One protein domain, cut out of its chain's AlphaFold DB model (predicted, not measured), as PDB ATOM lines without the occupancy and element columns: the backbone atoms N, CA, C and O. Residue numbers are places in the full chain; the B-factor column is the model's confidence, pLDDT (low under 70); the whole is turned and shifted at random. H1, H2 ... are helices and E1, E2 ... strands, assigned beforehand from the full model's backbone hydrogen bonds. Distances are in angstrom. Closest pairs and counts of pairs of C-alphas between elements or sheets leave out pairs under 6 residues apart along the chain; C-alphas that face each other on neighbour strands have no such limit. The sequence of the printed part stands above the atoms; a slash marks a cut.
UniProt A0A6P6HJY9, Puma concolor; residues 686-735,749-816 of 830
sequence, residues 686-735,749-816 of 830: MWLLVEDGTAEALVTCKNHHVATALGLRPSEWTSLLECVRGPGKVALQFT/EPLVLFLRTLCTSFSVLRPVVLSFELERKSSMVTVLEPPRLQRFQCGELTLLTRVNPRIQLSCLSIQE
ATOM      1  N   MET A 686      20.669  17.551  23.927       85.31
ATOM      2  CA  MET A 686      20.777  16.146  23.556       85.31
ATOM      3  C   MET A 686      19.803  15.323  24.393       85.31
ATOM      4  O   MET A 686      19.662  15.573  25.592       85.31
ATOM      5  N   TRP A 687      19.154  14.351  23.760       88.31
ATOM      6  CA  TRP A 687      18.328  13.356  24.434       88.31
ATOM      7  C   TRP A 687      19.076  12.031  24.475       88.31
ATOM      8  O   TRP A 687      19.544  11.556  23.444       88.31
ATOM      9  N   LEU A 688      19.195  11.459  25.668       87.94
ATOM     10  CA  LEU A 688      19.844  10.176  25.906       87.94
ATOM     11  C   LEU A 688      18.802   9.173  26.387       87.94
ATOM     12  O   LEU A 688      17.981   9.512  27.236       87.94
ATOM     13  N   LEU A 689      18.851   7.950  25.870       89.62
ATOM     14  CA  LEU A 689      18.147   6.825  26.476       89.62
ATOM     15  C   LEU A 689      19.111   6.154  27.450       89.62
ATOM     16  O   LEU A 689      20.203   5.758  27.047       89.62
ATOM     17  N   VAL A 690      18.731   6.086  28.722       90.06
ATOM     18  CA  VAL A 690      19.567   5.530  29.789       90.06
ATOM     19  C   VAL A 690      18.780   4.433  30.487       90.06
ATOM     20  O   VAL A 690      17.581   4.588  30.724       90.06
ATOM     21  N   GLU A 691      19.455   3.338  30.799       89.81
ATOM     22  CA  GLU A 691      18.879   2.165  31.447       89.81
ATOM     23  C   GLU A 691      19.748   1.791  32.649       89.81
ATOM     24  O   GLU A 691      20.978   1.819  32.560       89.81
ATOM     25  N   ASP A 692      19.117   1.472  33.777       90.00
ATOM     26  CA  ASP A 692      19.793   1.067  35.018       90.00
ATOM     27  C   ASP A 692      19.718  -0.449  35.288       90.00
ATOM     28  O   ASP A 692      20.132  -0.918  36.347       90.00
ATOM     29  N   GLY A 693      19.189  -1.212  34.328       86.56
ATOM     30  CA  GLY A 693      18.895  -2.642  34.431       86.56
ATOM     31  C   GLY A 693      17.510  -2.962  35.007       86.56
ATOM     32  O   GLY A 693      17.121  -4.128  35.025       86.56
ATOM     33  N   THR A 694      16.753  -1.958  35.465       88.88
ATOM     34  CA  THR A 694      15.373  -2.116  35.955       88.88
ATOM     35  C   THR A 694      14.353  -1.372  35.099       88.88
ATOM     36  O   THR A 694      13.242  -1.866  34.895       88.88
ATOM     37  N   ALA A 695      14.716  -0.199  34.582       87.44
ATOM     38  CA  ALA A 695      13.854   0.622  33.748       87.44
ATOM     39  C   ALA A 695      14.658   1.461  32.748       87.44
ATOM     40  O   ALA A 695      15.827   1.784  32.960       87.44
ATOM     41  N   GLU A 696      13.983   1.872  31.674       89.94
ATOM     42  CA  GLU A 696      14.490   2.854  30.716       89.94
ATOM     43  C   GLU A 696      13.937   4.262  31.004       89.94
ATOM     44  O   GLU A 696      12.754   4.448  31.311       89.94
ATOM     45  N   ALA A 697      14.781   5.284  30.850       90.69
ATOM     46  CA  ALA A 697      14.390   6.684  30.968       90.69
ATOM     47  C   ALA A 697      15.012   7.545  29.862       90.69
ATOM     48  O   ALA A 697      16.156   7.352  29.450       90.69
ATOM     49  N   LEU A 698      14.252   8.538  29.392       91.38
ATOM     50  CA  LEU A 698      14.732   9.548  28.456       91.38
ATOM     51  C   LEU A 698      15.287  10.743  29.238       91.38
ATOM     52  O   LEU A 698      14.553  11.397  29.978       91.38
ATOM     53  N   VAL A 699      16.569  11.052  29.066       91.06
ATOM     54  CA  VAL A 699      17.277  12.115  29.789       91.06
ATOM     55  C   VAL A 699      17.616  13.268  28.850       91.06
ATOM     56  O   VAL A 699      18.364  13.118  27.886       91.06
ATOM     57  N   THR A 700      17.118  14.458  29.174       91.12
ATOM     58  CA  THR A 700      17.419  15.706  28.472       91.12
ATOM     59  C   THR A 700      18.666  16.370  29.065       91.12
ATOM     60  O   THR A 700      18.674  16.833  30.209       91.12
ATOM     61  N   CYS A 701      19.723  16.485  28.260       88.69
ATOM     62  CA  CYS A 701      20.959  17.202  28.574       88.69
ATOM     63  C   CYS A 701      21.001  18.553  27.849       88.69
ATOM     64  O   CYS A 701      20.590  18.658  26.694       88.69
ATOM     65  N   LYS A 702      21.515  19.603  28.507       85.69
ATOM     66  CA  LYS A 702      21.610  20.958  27.930       85.69
ATOM     67  C   LYS A 702      22.991  21.575  28.135       85.69
ATOM     68  O   LYS A 702      23.553  21.492  29.227       85.69
ATOM     69  N   ASN A 703      23.471  22.314  27.139       83.50
ATOM     70  CA  ASN A 703      24.698  23.111  27.167       83.50
ATOM     71  C   ASN A 703      25.927  22.274  27.573       83.50
ATOM     72  O   ASN A 703      26.250  21.294  26.911       83.50
ATOM     73  N   HIS A 704      26.607  22.628  28.666       82.31
ATOM     74  CA  HIS A 704      27.824  21.941  29.108       82.31
ATOM     75  C   HIS A 704      27.596  20.465  29.475       82.31
ATOM     76  O   HIS A 704      28.508  19.667  29.302       82.31
ATOM     77  N   HIS A 705      26.383  20.071  29.888       87.19
ATOM     78  CA  HIS A 705      26.063  18.655  30.116       87.19
ATOM     79  C   HIS A 705      26.169  17.825  28.829       87.19
ATOM     80  O   HIS A 705      26.483  16.643  28.899       87.19
ATOM     81  N   VAL A 706      25.942  18.431  27.654       88.56
ATOM     82  CA  VAL A 706      26.106  17.749  26.359       88.56
ATOM     83  C   VAL A 706      27.575  17.406  26.122       88.56
ATOM     84  O   VAL A 706      27.871  16.293  25.708       88.56
ATOM     85  N   ALA A 707      28.495  18.317  26.455       87.94
ATOM     86  CA  ALA A 707      29.932  18.064  26.350       87.94
ATOM     87  C   ALA A 707      30.357  16.866  27.214       87.94
ATOM     88  O   ALA A 707      31.020  15.953  26.730       87.94
ATOM     89  N   THR A 708      29.913  16.843  28.474       87.69
ATOM     90  CA  THR A 708      30.209  15.755  29.418       87.69
ATOM     91  C   THR A 708      29.598  14.429  28.973       87.69
ATOM     92  O   THR A 708      30.257  13.392  29.024       87.69
ATOM     93  N   ALA A 709      28.357  14.449  28.485       88.31
ATOM     94  CA  ALA A 709      27.703  13.259  27.958       88.31
ATOM     95  C   ALA A 709      28.438  12.684  26.735       88.31
ATOM     96  O   ALA A 709      28.640  11.476  26.658       88.31
ATOM     97  N   LEU A 710      28.923  13.544  25.834       89.75
ATOM     98  CA  LEU A 710      29.744  13.140  24.687       89.75
ATOM     99  C   LEU A 710      31.176  12.716  25.066       89.75
ATOM    100  O   LEU A 710      31.911  12.247  24.204       89.75
ATOM    101  N   GLY A 711      31.588  12.890  26.328       86.81
ATOM    102  CA  GLY A 711      32.943  12.569  26.786       86.81
ATOM    103  C   GLY A 711      34.020  13.534  26.275       86.81
ATOM    104  O   GLY A 711      35.197  13.185  26.272       86.81
ATOM    105  N   LEU A 712      33.639  14.741  25.840       88.69
ATOM    106  CA  LEU A 712      34.558  15.729  25.268       88.69
ATOM    107  C   LEU A 712      35.180  16.616  26.349       88.69
ATOM    108  O   LEU A 712      34.495  17.097  27.261       88.69
ATOM    109  N   ARG A 713      36.478  16.906  26.219       86.25
ATOM    110  CA  ARG A 713      37.168  17.866  27.095       86.25
ATOM    111  C   ARG A 713      36.666  19.291  26.821       86.25
ATOM    112  O   ARG A 713      36.256  19.592  25.700       86.25
ATOM    113  N   PRO A 714      36.756  20.224  27.790       84.75
ATOM    114  CA  PRO A 714      36.316  21.607  27.585       84.75
ATOM    115  C   PRO A 714      36.956  22.302  26.370       84.75
ATOM    116  O   PRO A 714      36.288  23.082  25.691       84.75
ATOM    117  N   SER A 715      38.223  21.999  26.067       85.38
ATOM    118  CA  SER A 715      38.931  22.515  24.887       85.38
ATOM    119  C   SER A 715      38.335  21.980  23.583       85.38
ATOM    120  O   SER A 715      37.972  22.765  22.714       85.38
ATOM    121  N   GLU A 716      38.155  20.662  23.485       88.81
ATOM    122  CA  GLU A 716      37.585  19.975  22.315       88.81
ATOM    123  C   GLU A 716      36.145  20.421  22.051       88.81
ATOM    124  O   GLU A 716      35.769  20.699  20.917       88.81
ATOM    125  N   TRP A 717      35.350  20.556  23.115       88.31
ATOM    126  CA  TRP A 717      33.987  21.069  23.035       88.31
ATOM    127  C   TRP A 717      33.941  22.507  22.512       88.31
ATOM    128  O   TRP A 717      33.077  22.850  21.708       88.31
ATOM    129  N   THR A 718      34.876  23.356  22.945       85.94
ATOM    130  CA  THR A 718      34.951  24.744  22.471       85.94
ATOM    131  C   THR A 718      35.304  24.792  20.987       85.94
ATOM    132  O   THR A 718      34.618  25.481  20.235       85.94
ATOM    133  N   SER A 719      36.290  24.003  20.548       85.31
ATOM    134  CA  SER A 719      36.641  23.871  19.129       85.31
ATOM    135  C   SER A 719      35.466  23.353  18.294       85.31
ATOM    136  O   SER A 719      35.165  23.911  17.242       85.31
ATOM    137  N   LEU A 720      34.730  22.355  18.794       85.25
ATOM    138  CA  LEU A 720      33.528  21.839  18.135       85.25
ATOM    139  C   LEU A 720      32.446  22.922  17.990       85.25
ATOM    140  O   LEU A 720      31.843  23.060  16.927       85.25
ATOM    141  N   LEU A 721      32.212  23.723  19.035       83.69
ATOM    142  CA  LEU A 721      31.265  24.840  18.983       83.69
ATOM    143  C   LEU A 721      31.693  25.944  18.003       83.69
ATOM    144  O   LEU A 721      30.828  26.609  17.432       83.69
ATOM    145  N   GLU A 722      32.994  26.155  17.797       81.81
ATOM    146  CA  GLU A 722      33.505  27.077  16.778       81.81
ATOM    147  C   GLU A 722      33.286  26.544  15.363       81.81
ATOM    148  O   GLU A 722      32.826  27.299  14.506       81.81
ATOM    149  N   CYS A 723      33.491  25.244  15.135       79.44
ATOM    150  CA  CYS A 723      33.158  24.602  13.861       79.44
ATOM    151  C   CYS A 723      31.661  24.713  13.530       79.44
ATOM    152  O   CYS A 723      31.303  24.903  12.373       79.44
ATOM    153  N   VAL A 724      30.785  24.657  14.541       78.88
ATOM    154  CA  VAL A 724      29.325  24.831  14.391       78.88
ATOM    155  C   VAL A 724      28.929  26.300  14.164       78.88
ATOM    156  O   VAL A 724      27.861  26.571  13.610       78.88
ATOM    157  N   ARG A 725      29.770  27.274  14.546       73.31
ATOM    158  CA  ARG A 725      29.465  28.712  14.405       73.31
ATOM    159  C   ARG A 725      29.295  29.135  12.944       73.31
ATOM    160  O   ARG A 725      28.467  29.998  12.681       73.31
ATOM    161  N   GLY A 726      30.054  28.534  12.027       68.69
ATOM    162  CA  GLY A 726      29.932  28.765  10.583       68.69
ATOM    163  C   GLY A 726      28.553  28.381  10.017       68.69
ATOM    164  O   GLY A 726      27.861  29.258   9.506       68.69
ATOM    165  N   PRO A 727      28.123  27.107  10.130       65.69
ATOM    166  CA  PRO A 727      26.835  26.630   9.607       65.69
ATOM    167  C   PRO A 727      25.612  27.061  10.440       65.69
ATOM    168  O   PRO A 727      24.484  27.049   9.948       65.69
ATOM    169  N   GLY A 728      25.792  27.446  11.707       70.50
ATOM    170  CA  GLY A 728      24.754  28.029  12.564       70.50
ATOM    171  C   GLY A 728      23.741  27.036  13.151       70.50
ATOM    172  O   GLY A 728      23.489  27.081  14.356       70.50
ATOM    173  N   LYS A 729      23.163  26.125  12.354       69.06
ATOM    174  CA  LYS A 729      22.201  25.113  12.834       69.06
ATOM    175  C   LYS A 729      22.627  23.702  12.438       69.06
ATOM    176  O   LYS A 729      22.658  23.373  11.261       69.06
ATOM    177  N   VAL A 730      22.850  22.845  13.436       60.53
ATOM    178  CA  VAL A 730      23.104  21.407  13.249       60.53
ATOM    179  C   VAL A 730      22.061  20.618  14.043       60.53
ATOM    180  O   VAL A 730      21.879  20.863  15.235       60.53
ATOM    181  N   ALA A 731      21.357  19.693  13.386       66.38
ATOM    182  CA  ALA A 731      20.371  18.799  13.996       66.38
ATOM    183  C   ALA A 731      20.572  17.375  13.464       66.38
ATOM    184  O   ALA A 731      20.732  17.184  12.262       66.38
ATOM    185  N   LEU A 732      20.562  16.386  14.356       61.41
ATOM    186  CA  LEU A 732      20.714  14.968  14.032       61.41
ATOM    187  C   LEU A 732      19.706  14.152  14.847       61.41
ATOM    188  O   LEU A 732      19.525  14.408  16.037       61.41
ATOM    189  N   GLN A 733      19.076  13.171  14.198       62.81
ATOM    190  CA  GLN A 733      18.073  12.275  14.772       62.81
ATOM    191  C   GLN A 733      18.454  10.827  14.446       62.81
ATOM    192  O   GLN A 733      18.664  10.491  13.283       62.81
ATOM    193  N   PHE A 734      18.526   9.971  15.467       61.75
ATOM    194  CA  PHE A 734      18.637   8.525  15.294       61.75
ATOM    195  C   PHE A 734      17.595   7.823  16.155       61.75
ATOM    196  O   PHE A 734      17.471   8.075  17.353       61.75
ATOM    197  N   THR A 735      16.863   6.930  15.505       51.78
ATOM    198  CA  THR A 735      15.846   6.043  16.063       51.78
ATOM    199  C   THR A 735      16.181   4.635  15.577       51.78
ATOM    200  O   THR A 735      16.577   4.472  14.423       51.78
ATOM    201  N   GLU A 749      28.771  16.926   4.932       70.62
ATOM    202  CA  GLU A 749      29.558  17.774   5.847       70.62
ATOM    203  C   GLU A 749      30.404  16.925   6.829       70.62
ATOM    204  O   GLU A 749      29.835  16.155   7.613       70.62
ATOM    205  N   PRO A 750      31.746  17.099   6.889       79.19
ATOM    206  CA  PRO A 750      32.639  16.359   7.798       79.19
ATOM    207  C   PRO A 750      32.203  16.392   9.271       79.19
ATOM    208  O   PRO A 750      32.404  15.435  10.018       79.19
ATOM    209  N   LEU A 751      31.558  17.487   9.683       80.94
ATOM    210  CA  LEU A 751      31.021  17.691  11.024       80.94
ATOM    211  C   LEU A 751      29.865  16.730  11.354       80.94
ATOM    212  O   LEU A 751      29.794  16.207  12.466       80.94
ATOM    213  N   VAL A 752      28.969  16.473  10.398       80.12
ATOM    214  CA  VAL A 752      27.810  15.587  10.578       80.12
ATOM    215  C   VAL A 752      28.265  14.131  10.685       80.12
ATOM    216  O   VAL A 752      27.790  13.400  11.555       80.12
ATOM    217  N   LEU A 753      29.236  13.726   9.859       81.62
ATOM    218  CA  LEU A 753      29.851  12.397   9.917       81.62
ATOM    219  C   LEU A 753      30.609  12.175  11.231       81.62
ATOM    220  O   LEU A 753      30.451  11.123  11.854       81.62
ATOM    221  N   PHE A 754      31.370  13.173  11.688       86.94
ATOM    222  CA  PHE A 754      32.044  13.126  12.985       86.94
ATOM    223  C   PHE A 754      31.044  12.943  14.133       86.94
ATOM    224  O   PHE A 754      31.187  12.012  14.924       86.94
ATOM    225  N   LEU A 755      29.999  13.776  14.198       85.94
ATOM    226  CA  LEU A 755      28.988  13.704  15.259       85.94
ATOM    227  C   LEU A 755      28.210  12.385  15.232       85.94
ATOM    228  O   LEU A 755      27.969  11.804  16.288       85.94
ATOM    229  N   ARG A 756      27.854  11.878  14.045       84.56
ATOM    230  CA  ARG A 756      27.210  10.566  13.901       84.56
ATOM    231  C   ARG A 756      28.101   9.453  14.448       84.56
ATOM    232  O   ARG A 756      27.637   8.669  15.266       84.56
ATOM    233  N   THR A 757      29.365   9.428  14.030       87.25
ATOM    234  CA  THR A 757      30.343   8.414  14.453       87.25
ATOM    235  C   THR A 757      30.580   8.470  15.961       87.25
ATOM    236  O   THR A 757      30.589   7.435  16.624       87.25
ATOM    237  N   LEU A 758      30.712   9.677  16.518       88.88
ATOM    238  CA  LEU A 758      30.907   9.891  17.948       88.88
ATOM    239  C   LEU A 758      29.703   9.393  18.759       88.88
ATOM    240  O   LEU A 758      29.887   8.600  19.680       88.88
ATOM    241  N   CYS A 759      28.480   9.793  18.399       87.12
ATOM    242  CA  CYS A 759      27.260   9.428  19.128       87.12
ATOM    243  C   CYS A 759      26.946   7.922  19.108       87.12
ATOM    244  O   CYS A 759      26.273   7.442  20.014       87.12
ATOM    245  N   THR A 760      27.422   7.175  18.105       85.50
ATOM    246  CA  THR A 760      27.272   5.708  18.036       85.50
ATOM    247  C   THR A 760      28.473   4.939  18.593       85.50
ATOM    248  O   THR A 760      28.468   3.713  18.582       85.50
ATOM    249  N   SER A 761      29.523   5.631  19.043       88.06
ATOM    250  CA  SER A 761      30.737   4.996  19.565       88.06
ATOM    251  C   SER A 761      30.586   4.549  21.023       88.06
ATOM    252  O   SER A 761      29.832   5.142  21.799       88.06
ATOM    253  N   PHE A 762      31.398   3.570  21.433       84.88
ATOM    254  CA  PHE A 762      31.520   3.142  22.834       84.88
ATOM    255  C   PHE A 762      32.058   4.236  23.768       84.88
ATOM    256  O   PHE A 762      31.912   4.137  24.981       84.88
ATOM    257  N   SER A 763      32.643   5.309  23.225       84.31
ATOM    258  CA  SER A 763      33.052   6.475  24.013       84.31
ATOM    259  C   SER A 763      31.848   7.266  24.542       84.31
ATOM    260  O   SER A 763      31.934   7.894  25.595       84.31
ATOM    261  N   VAL A 764      30.712   7.237  23.836       88.19
ATOM    262  CA  VAL A 764      29.460   7.887  24.264       88.19
ATOM    263  C   VAL A 764      28.509   6.876  24.896       88.19
ATOM    264  O   VAL A 764      27.957   7.145  25.961       88.19
ATOM    265  N   LEU A 765      28.354   5.702  24.278       89.31
ATOM    266  CA  LEU A 765      27.552   4.590  24.789       89.31
ATOM    267  C   LEU A 765      28.322   3.840  25.887       89.31
ATOM    268  O   LEU A 765      28.796   2.723  25.681       89.31
ATOM    269  N   ARG A 766      28.473   4.492  27.044       90.62
ATOM    270  CA  ARG A 766      29.259   4.010  28.186       90.62
ATOM    271  C   ARG A 766      28.459   4.023  29.495       90.62
ATOM    272  O   ARG A 766      27.482   4.768  29.599       90.62
ATOM    273  N   PRO A 767      28.879   3.255  30.516       89.94
ATOM    274  CA  PRO A 767      28.300   3.344  31.854       89.94
ATOM    275  C   PRO A 767      28.536   4.727  32.473       89.94
ATOM    276  O   PRO A 767      29.650   5.242  32.427       89.94
ATOM    277  N   VAL A 768      27.508   5.313  33.089       90.62
ATOM    278  CA  VAL A 768      27.583   6.643  33.717       90.62
ATOM    279  C   VAL A 768      26.873   6.673  35.066       90.62
ATOM    280  O   VAL A 768      25.913   5.943  35.300       90.62
ATOM    281  N   VAL A 769      27.308   7.572  35.946       91.62
ATOM    282  CA  VAL A 769      26.592   7.944  37.170       91.62
ATOM    283  C   VAL A 769      25.841   9.245  36.904       91.62
ATOM    284  O   VAL A 769      26.444  10.307  36.721       91.62
ATOM    285  N   LEU A 770      24.512   9.160  36.869       90.62
ATOM    286  CA  LEU A 770      23.632  10.282  36.553       90.62
ATOM    287  C   LEU A 770      23.033  10.890  37.824       90.62
ATOM    288  O   LEU A 770      22.471  10.195  38.665       90.62
ATOM    289  N   SER A 771      23.081  12.216  37.930       90.50
ATOM    290  CA  SER A 771      22.213  12.983  38.829       90.50
ATOM    291  C   SER A 771      21.176  13.720  37.996       90.50
ATOM    292  O   SER A 771      21.523  14.394  37.021       90.50
ATOM    293  N   PHE A 772      19.907  13.607  38.371       89.94
ATOM    294  CA  PHE A 772      18.790  14.080  37.561       89.94
ATOM    295  C   PHE A 772      17.670  14.682  38.410       89.94
ATOM    296  O   PHE A 772      17.588  14.463  39.617       89.94
ATOM    297  N   GLU A 773      16.794  15.429  37.747       86.81
ATOM    298  CA  GLU A 773      15.473  15.811  38.244       86.81
ATOM    299  C   GLU A 773      14.403  15.320  37.264       86.81
ATOM    300  O   GLU A 773      14.669  15.159  36.072       86.81
ATOM    301  N   LEU A 774      13.185  15.066  37.742       84.81
ATOM    302  CA  LEU A 774      12.068  14.737  36.858       84.81
ATOM    303  C   LEU A 774      11.728  15.974  36.009       84.81
ATOM    304  O   LEU A 774      11.566  17.066  36.551       84.81
ATOM    305  N   GLU A 775      11.609  15.825  34.685       79.75
ATOM    306  CA  GLU A 775      11.284  16.968  33.810       79.75
ATOM    307  C   GLU A 775       9.875  17.510  34.098       79.75
ATOM    308  O   GLU A 775       9.605  18.714  34.027       79.75
ATOM    309  N   ARG A 776       8.976  16.613  34.511       77.31
ATOM    310  CA  ARG A 776       7.685  16.984  35.070       77.31
ATOM    311  C   ARG A 776       7.885  17.681  36.416       77.31
ATOM    312  O   ARG A 776       8.395  17.096  37.367       77.31
ATOM    313  N   LYS A 777       7.388  18.914  36.526       76.50
ATOM    314  CA  LYS A 777       7.398  19.663  37.787       76.50
ATOM    315  C   LYS A 777       6.547  18.968  38.849       76.50
ATOM    316  O   LYS A 777       5.421  18.565  38.569       76.50
ATOM    317  N   SER A 778       7.033  18.956  40.090       77.56
ATOM    318  CA  SER A 778       6.313  18.424  41.261       77.56
ATOM    319  C   SER A 778       4.976  19.117  41.541       77.56
ATOM    320  O   SER A 778       4.144  18.577  42.256       77.56
ATOM    321  N   SER A 779       4.779  20.329  41.014       78.25
ATOM    322  CA  SER A 779       3.542  21.095  41.167       78.25
ATOM    323  C   SER A 779       2.496  20.807  40.091       78.25
ATOM    324  O   SER A 779       1.423  21.409  40.110       78.25
ATOM    325  N   MET A 780       2.800  19.946  39.118       79.06
ATOM    326  CA  MET A 780       1.872  19.614  38.047       79.06
ATOM    327  C   MET A 780       0.773  18.683  38.562       79.06
ATOM    328  O   MET A 780       1.077  17.618  39.091       79.06
ATOM    329  N   VAL A 781      -0.492  19.047  38.343       77.00
ATOM    330  CA  VAL A 781      -1.640  18.203  38.705       77.00
ATOM    331  C   VAL A 781      -1.539  16.867  37.963       77.00
ATOM    332  O   VAL A 781      -1.375  16.827  36.737       77.00
ATOM    333  N   THR A 782      -1.591  15.761  38.703       66.00
ATOM    334  CA  THR A 782      -1.479  14.417  38.131       66.00
ATOM    335  C   THR A 782      -2.810  13.962  37.560       66.00
ATOM    336  O   THR A 782      -3.672  13.493  38.290       66.00
ATOM    337  N   VAL A 783      -2.975  14.080  36.241       63.91
ATOM    338  CA  VAL A 783      -4.017  13.338  35.522       63.91
ATOM    339  C   VAL A 783      -3.524  11.902  35.360       63.91
ATOM    340  O   VAL A 783      -2.431  11.682  34.833       63.91
ATOM    341  N   LEU A 784      -4.293  10.936  35.865       62.75
ATOM    342  CA  LEU A 784      -4.005   9.516  35.695       62.75
ATOM    343  C   LEU A 784      -4.260   9.160  34.219       62.75
ATOM    344  O   LEU A 784      -5.408   8.994  33.811       62.75
ATOM    345  N   GLU A 785      -3.213   9.118  33.393       68.31
ATOM    346  CA  GLU A 785      -3.355   8.649  32.011       68.31
ATOM    347  C   GLU A 785      -3.422   7.114  31.990       68.31
ATOM    348  O   GLU A 785      -2.572   6.463  32.606       68.31
ATOM    349  N   PRO A 786      -4.397   6.509  31.286       75.81
ATOM    350  CA  PRO A 786      -4.431   5.064  31.124       75.81
ATOM    351  C   PRO A 786      -3.236   4.591  30.278       75.81
ATOM    352  O   PRO A 786      -2.793   5.309  29.373       75.81
ATOM    353  N   PRO A 787      -2.726   3.371  30.523       83.31
ATOM    354  CA  PRO A 787      -1.639   2.816  29.728       83.31
ATOM    355  C   PRO A 787      -2.070   2.675  28.265       83.31
ATOM    356  O   PRO A 787      -3.184   2.237  27.962       83.31
ATOM    357  N   ARG A 788      -1.178   3.046  27.347       85.94
ATOM    358  CA  ARG A 788      -1.433   3.018  25.901       85.94
ATOM    359  C   ARG A 788      -1.005   1.671  25.326       85.94
ATOM    360  O   ARG A 788      -0.084   1.050  25.838       85.94
ATOM    361  N   LEU A 789      -1.660   1.201  24.268       87.75
ATOM    362  CA  LEU A 789      -1.212   0.004  23.548       87.75
ATOM    363  C   LEU A 789      -0.083   0.377  22.580       87.75
ATOM    364  O   LEU A 789      -0.270   1.251  21.735       87.75
ATOM    365  N   GLN A 790       1.062  -0.294  22.683       86.00
ATOM    366  CA  GLN A 790       2.204  -0.121  21.785       86.00
ATOM    367  C   GLN A 790       2.587  -1.458  21.141       86.00
ATOM    368  O   GLN A 790       2.500  -2.516  21.766       86.00
ATOM    369  N   ARG A 791       2.975  -1.404  19.860       87.31
ATOM    370  CA  ARG A 791       3.491  -2.557  19.113       87.31
ATOM    371  C   ARG A 791       4.990  -2.696  19.340       87.31
ATOM    372  O   ARG A 791       5.717  -1.717  19.186       87.31
ATOM    373  N   PHE A 792       5.430  -3.909  19.638       84.44
ATOM    374  CA  PHE A 792       6.833  -4.285  19.760       84.44
ATOM    375  C   PHE A 792       7.143  -5.400  18.768       84.44
ATOM    376  O   PHE A 792       6.404  -6.381  18.692       84.44
ATOM    377  N   GLN A 793       8.232  -5.248  18.019       85.38
ATOM    378  CA  GLN A 793       8.749  -6.290  17.140       85.38
ATOM    379  C   GLN A 793       9.853  -7.047  17.884       85.38
ATOM    380  O   GLN A 793      10.858  -6.453  18.269       85.38
ATOM    381  N   CYS A 794       9.658  -8.344  18.106       79.88
ATOM    382  CA  CYS A 794      10.631  -9.230  18.734       79.88
ATOM    383  C   CYS A 794      11.002 -10.328  17.730       79.88
ATOM    384  O   CYS A 794      10.276 -11.309  17.568       79.88
ATOM    385  N   GLY A 795      12.097 -10.119  16.992       84.25
ATOM    386  CA  GLY A 795      12.422 -10.942  15.824       84.25
ATOM    387  C   GLY A 795      11.318 -10.835  14.766       84.25
ATOM    388  O   GLY A 795      11.004  -9.738  14.310       84.25
ATOM    389  N   GLU A 796      10.688 -11.959  14.429       83.94
ATOM    390  CA  GLU A 796       9.578 -12.032  13.464       83.94
ATOM    391  C   GLU A 796       8.191 -11.814  14.101       83.94
ATOM    392  O   GLU A 796       7.202 -11.613  13.398       83.94
ATOM    393  N   LEU A 797       8.089 -11.824  15.435       81.62
ATOM    394  CA  LEU A 797       6.813 -11.701  16.139       81.62
ATOM    395  C   LEU A 797       6.484 -10.239  16.452       81.62
ATOM    396  O   LEU A 797       7.260  -9.538  17.106       81.62
ATOM    397  N   THR A 798       5.290  -9.798  16.056       86.38
ATOM    398  CA  THR A 798       4.738  -8.499  16.457       86.38
ATOM    399  C   THR A 798       3.796  -8.677  17.647       86.38
ATOM    400  O   THR A 798       2.748  -9.310  17.538       86.38
ATOM    401  N   LEU A 799       4.146  -8.089  18.788       88.25
ATOM    402  CA  LEU A 799       3.377  -8.145  20.031       88.25
ATOM    403  C   LEU A 799       2.728  -6.785  20.318       88.25
ATOM    404  O   LEU A 799       3.299  -5.738  20.019       88.25
ATOM    405  N   LEU A 800       1.539  -6.791  20.921       89.25
ATOM    406  CA  LEU A 800       0.855  -5.595  21.417       89.25
ATOM    407  C   LEU A 800       0.835  -5.630  22.941       89.25
ATOM    408  O   LEU A 800       0.241  -6.530  23.531       89.25
ATOM    409  N   THR A 801       1.450  -4.641  23.581       88.62
ATOM    410  CA  THR A 801       1.511  -4.559  25.044       88.62
ATOM    411  C   THR A 801       1.002  -3.210  25.533       88.62
ATOM    412  O   THR A 801       1.009  -2.212  24.811       88.62
ATOM    413  N   ARG A 802       0.495  -3.185  26.769       87.00
ATOM    414  CA  ARG A 802       0.099  -1.948  27.447       87.00
ATOM    415  C   ARG A 802       1.336  -1.323  28.079       87.00
ATOM    416  O   ARG A 802       1.962  -1.945  28.930       87.00
ATOM    417  N   VAL A 803       1.655  -0.100  27.681       84.81
ATOM    418  CA  VAL A 803       2.814   0.657  28.149       84.81
ATOM    419  C   VAL A 803       2.377   1.924  28.870       84.81
ATOM    420  O   VAL A 803       1.448   2.623  28.456       84.81
ATOM    421  N   ASN A 804       3.068   2.227  29.963       84.81
ATOM    422  CA  ASN A 804       2.939   3.514  30.631       84.81
ATOM    423  C   ASN A 804       3.725   4.591  29.864       84.81
ATOM    424  O   ASN A 804       4.643   4.262  29.107       84.81
ATOM    425  N   PRO A 805       3.399   5.881  30.054       82.12
ATOM    426  CA  PRO A 805       4.216   6.970  29.534       82.12
ATOM    427  C   PRO A 805       5.677   6.827  29.982       82.12
ATOM    428  O   PRO A 805       5.950   6.559  31.153       82.12
ATOM    429  N   ARG A 806       6.615   7.014  29.047       82.88
ATOM    430  CA  ARG A 806       8.054   6.888  29.315       82.88
ATOM    431  C   ARG A 806       8.518   7.938  30.329       82.88
ATOM    432  O   ARG A 806       8.089   9.092  30.279       82.88
ATOM    433  N   ILE A 807       9.433   7.548  31.216       87.56
ATOM    434  CA  ILE A 807      10.027   8.444  32.215       87.56
ATOM    435  C   ILE A 807      10.896   9.490  31.502       87.56
ATOM    436  O   ILE A 807      11.772   9.138  30.711       87.56
ATOM    437  N   GLN A 808      10.648  10.772  31.782       88.88
ATOM    438  CA  GLN A 808      11.394  11.907  31.228       88.88
ATOM    439  C   GLN A 808      12.132  12.662  32.333       88.88
ATOM    440  O   GLN A 808      11.526  13.143  33.295       88.88
ATOM    441  N   LEU A 809      13.448  12.777  32.186       90.69
ATOM    442  CA  LEU A 809      14.358  13.324  33.183       90.69
ATOM    443  C   LEU A 809      15.148  14.498  32.602       90.69
ATOM    444  O   LEU A 809      15.483  14.528  31.421       90.69
ATOM    445  N   SER A 810      15.510  15.453  33.449       89.19
ATOM    446  CA  SER A 810      16.463  16.518  33.143       89.19
ATOM    447  C   SER A 810      17.781  16.260  33.868       89.19
ATOM    448  O   SER A 810      17.815  16.020  35.073       89.19
ATOM    449  N   CYS A 811      18.887  16.304  33.130       90.62
ATOM    450  CA  CYS A 811      20.216  16.051  33.678       90.62
ATOM    451  C   CYS A 811      20.701  17.217  34.557       90.62
ATOM    452  O   CYS A 811      20.773  18.359  34.085       90.62
ATOM    453  N   LEU A 812      21.136  16.903  35.782       87.88
ATOM    454  CA  LEU A 812      21.802  17.822  36.712       87.88
ATOM    455  C   LEU A 812      23.328  17.659  36.701       87.88
ATOM    456  O   LEU A 812      24.036  18.658  36.780       87.88
ATOM    457  N   SER A 813      23.833  16.427  36.598       89.19
ATOM    458  CA  SER A 813      25.259  16.141  36.387       89.19
ATOM    459  C   SER A 813      25.484  14.719  35.877       89.19
ATOM    460  O   SER A 813      24.721  13.820  36.224       89.19
ATOM    461  N   ILE A 814      26.565  14.512  35.125       89.31
ATOM    462  CA  ILE A 814      27.021  13.199  34.645       89.31
ATOM    463  C   ILE A 814      28.446  12.995  35.148       89.31
ATOM    464  O   ILE A 814      29.276  13.896  35.018       89.31
ATOM    465  N   GLN A 815      28.717  11.836  35.737       89.12
ATOM    466  CA  GLN A 815      30.038  11.443  36.218       89.12
ATOM    467  C   GLN A 815      30.391  10.051  35.701       89.12
ATOM    468  O   GLN A 815      29.509   9.236  35.441       89.12
ATOM    469  N   GLU A 816      31.684   9.774  35.584       85.81
ATOM    470  CA  GLU A 816      32.162   8.420  35.318       85.81
ATOM    471  C   GLU A 816      32.039   7.565  36.592       85.81
ATOM    472  O   GLU A 816      32.242   8.078  37.704       85.81
TER     473      GLU A 816
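Overview. This is residues 686 to 735 and 749 to 816 of the 830 residues of a protein of Puma concolor (UniProt A0A6P6HJY9). A strongly twisted sheet of four strands, with the short helix H1 on it, lies between two outlying parts: H2 and H3, loosely placed towards one end, and the two-stranded hairpin E4-E5 at the other. Residues 793 to 798 of the hairpin and residues 777 to 784 of a long loop stick out. The printed part has 118 residues, in the order E1 E2 H1 H2 H3 E3 E4 E5 E6; the larger sheet runs E1 E2 E6 E3, mixed, and the class is mixed, helices and strands. It is loose, with a radius of gyration of the C-alphas of 17.4 A and spans of 46 by 42 by 29 A.

Along the chain. E1, residues 686 to 691, begins at C-alpha 686 (20.777, 16.146, 23.556). E2 is residues 696 to 702, 19.7 A long; H1 704 to 709; H2 714 to 725, 16.5 A; H3 750 to 759; E3 769 to 774; E4 788 to 794, 18.6 A; E5 797 to 803. E6, residues 807 to 815, 20.6 A, bends by 78 degrees at residue 812 and ends at C-alpha 815 (30.038, 11.443, 36.218).

Arrangement. E1 and E2 form an antiparallel hairpin, with N 688 and O 699 2.9 A apart. E2 and E6 are parallel, N 700 to O 809 2.8 A; E6 and E3 are antiparallel, N 771 to O 813 2.9 A. H1 is on this sheet; its closest C-alphas to E6 are Thr 708 and Ile 814, 6.6 A. H2 is close to H1 but not clearly touching, C-alphas 707 and 717 being 6.0 A apart. H3 is likewise close to H2, C-alphas 723 and 751 being 7.8 A apart, at a steep tilt of 44 degrees, opposite ways. The hairpin of E4 and E5 is antiparallel, N 792 to O 799 2.8 A; E4 is apart from E6. In H1, H2 and H3 every O i to N i+4 pair is within hydrogen-bond range.

Size, cuts and confidence. The C-alphas of Ser 715 and Leu 797, the two farthest apart, are 47.7 A apart. Residues 736 to 748 are not printed; the gap is 20.7 A between C-alphas 735 and 749. The link E3 to E4 is long, 13 residues. Confidence is under 70 at residues 726 to 727, 729 to 735 and 782 to 785.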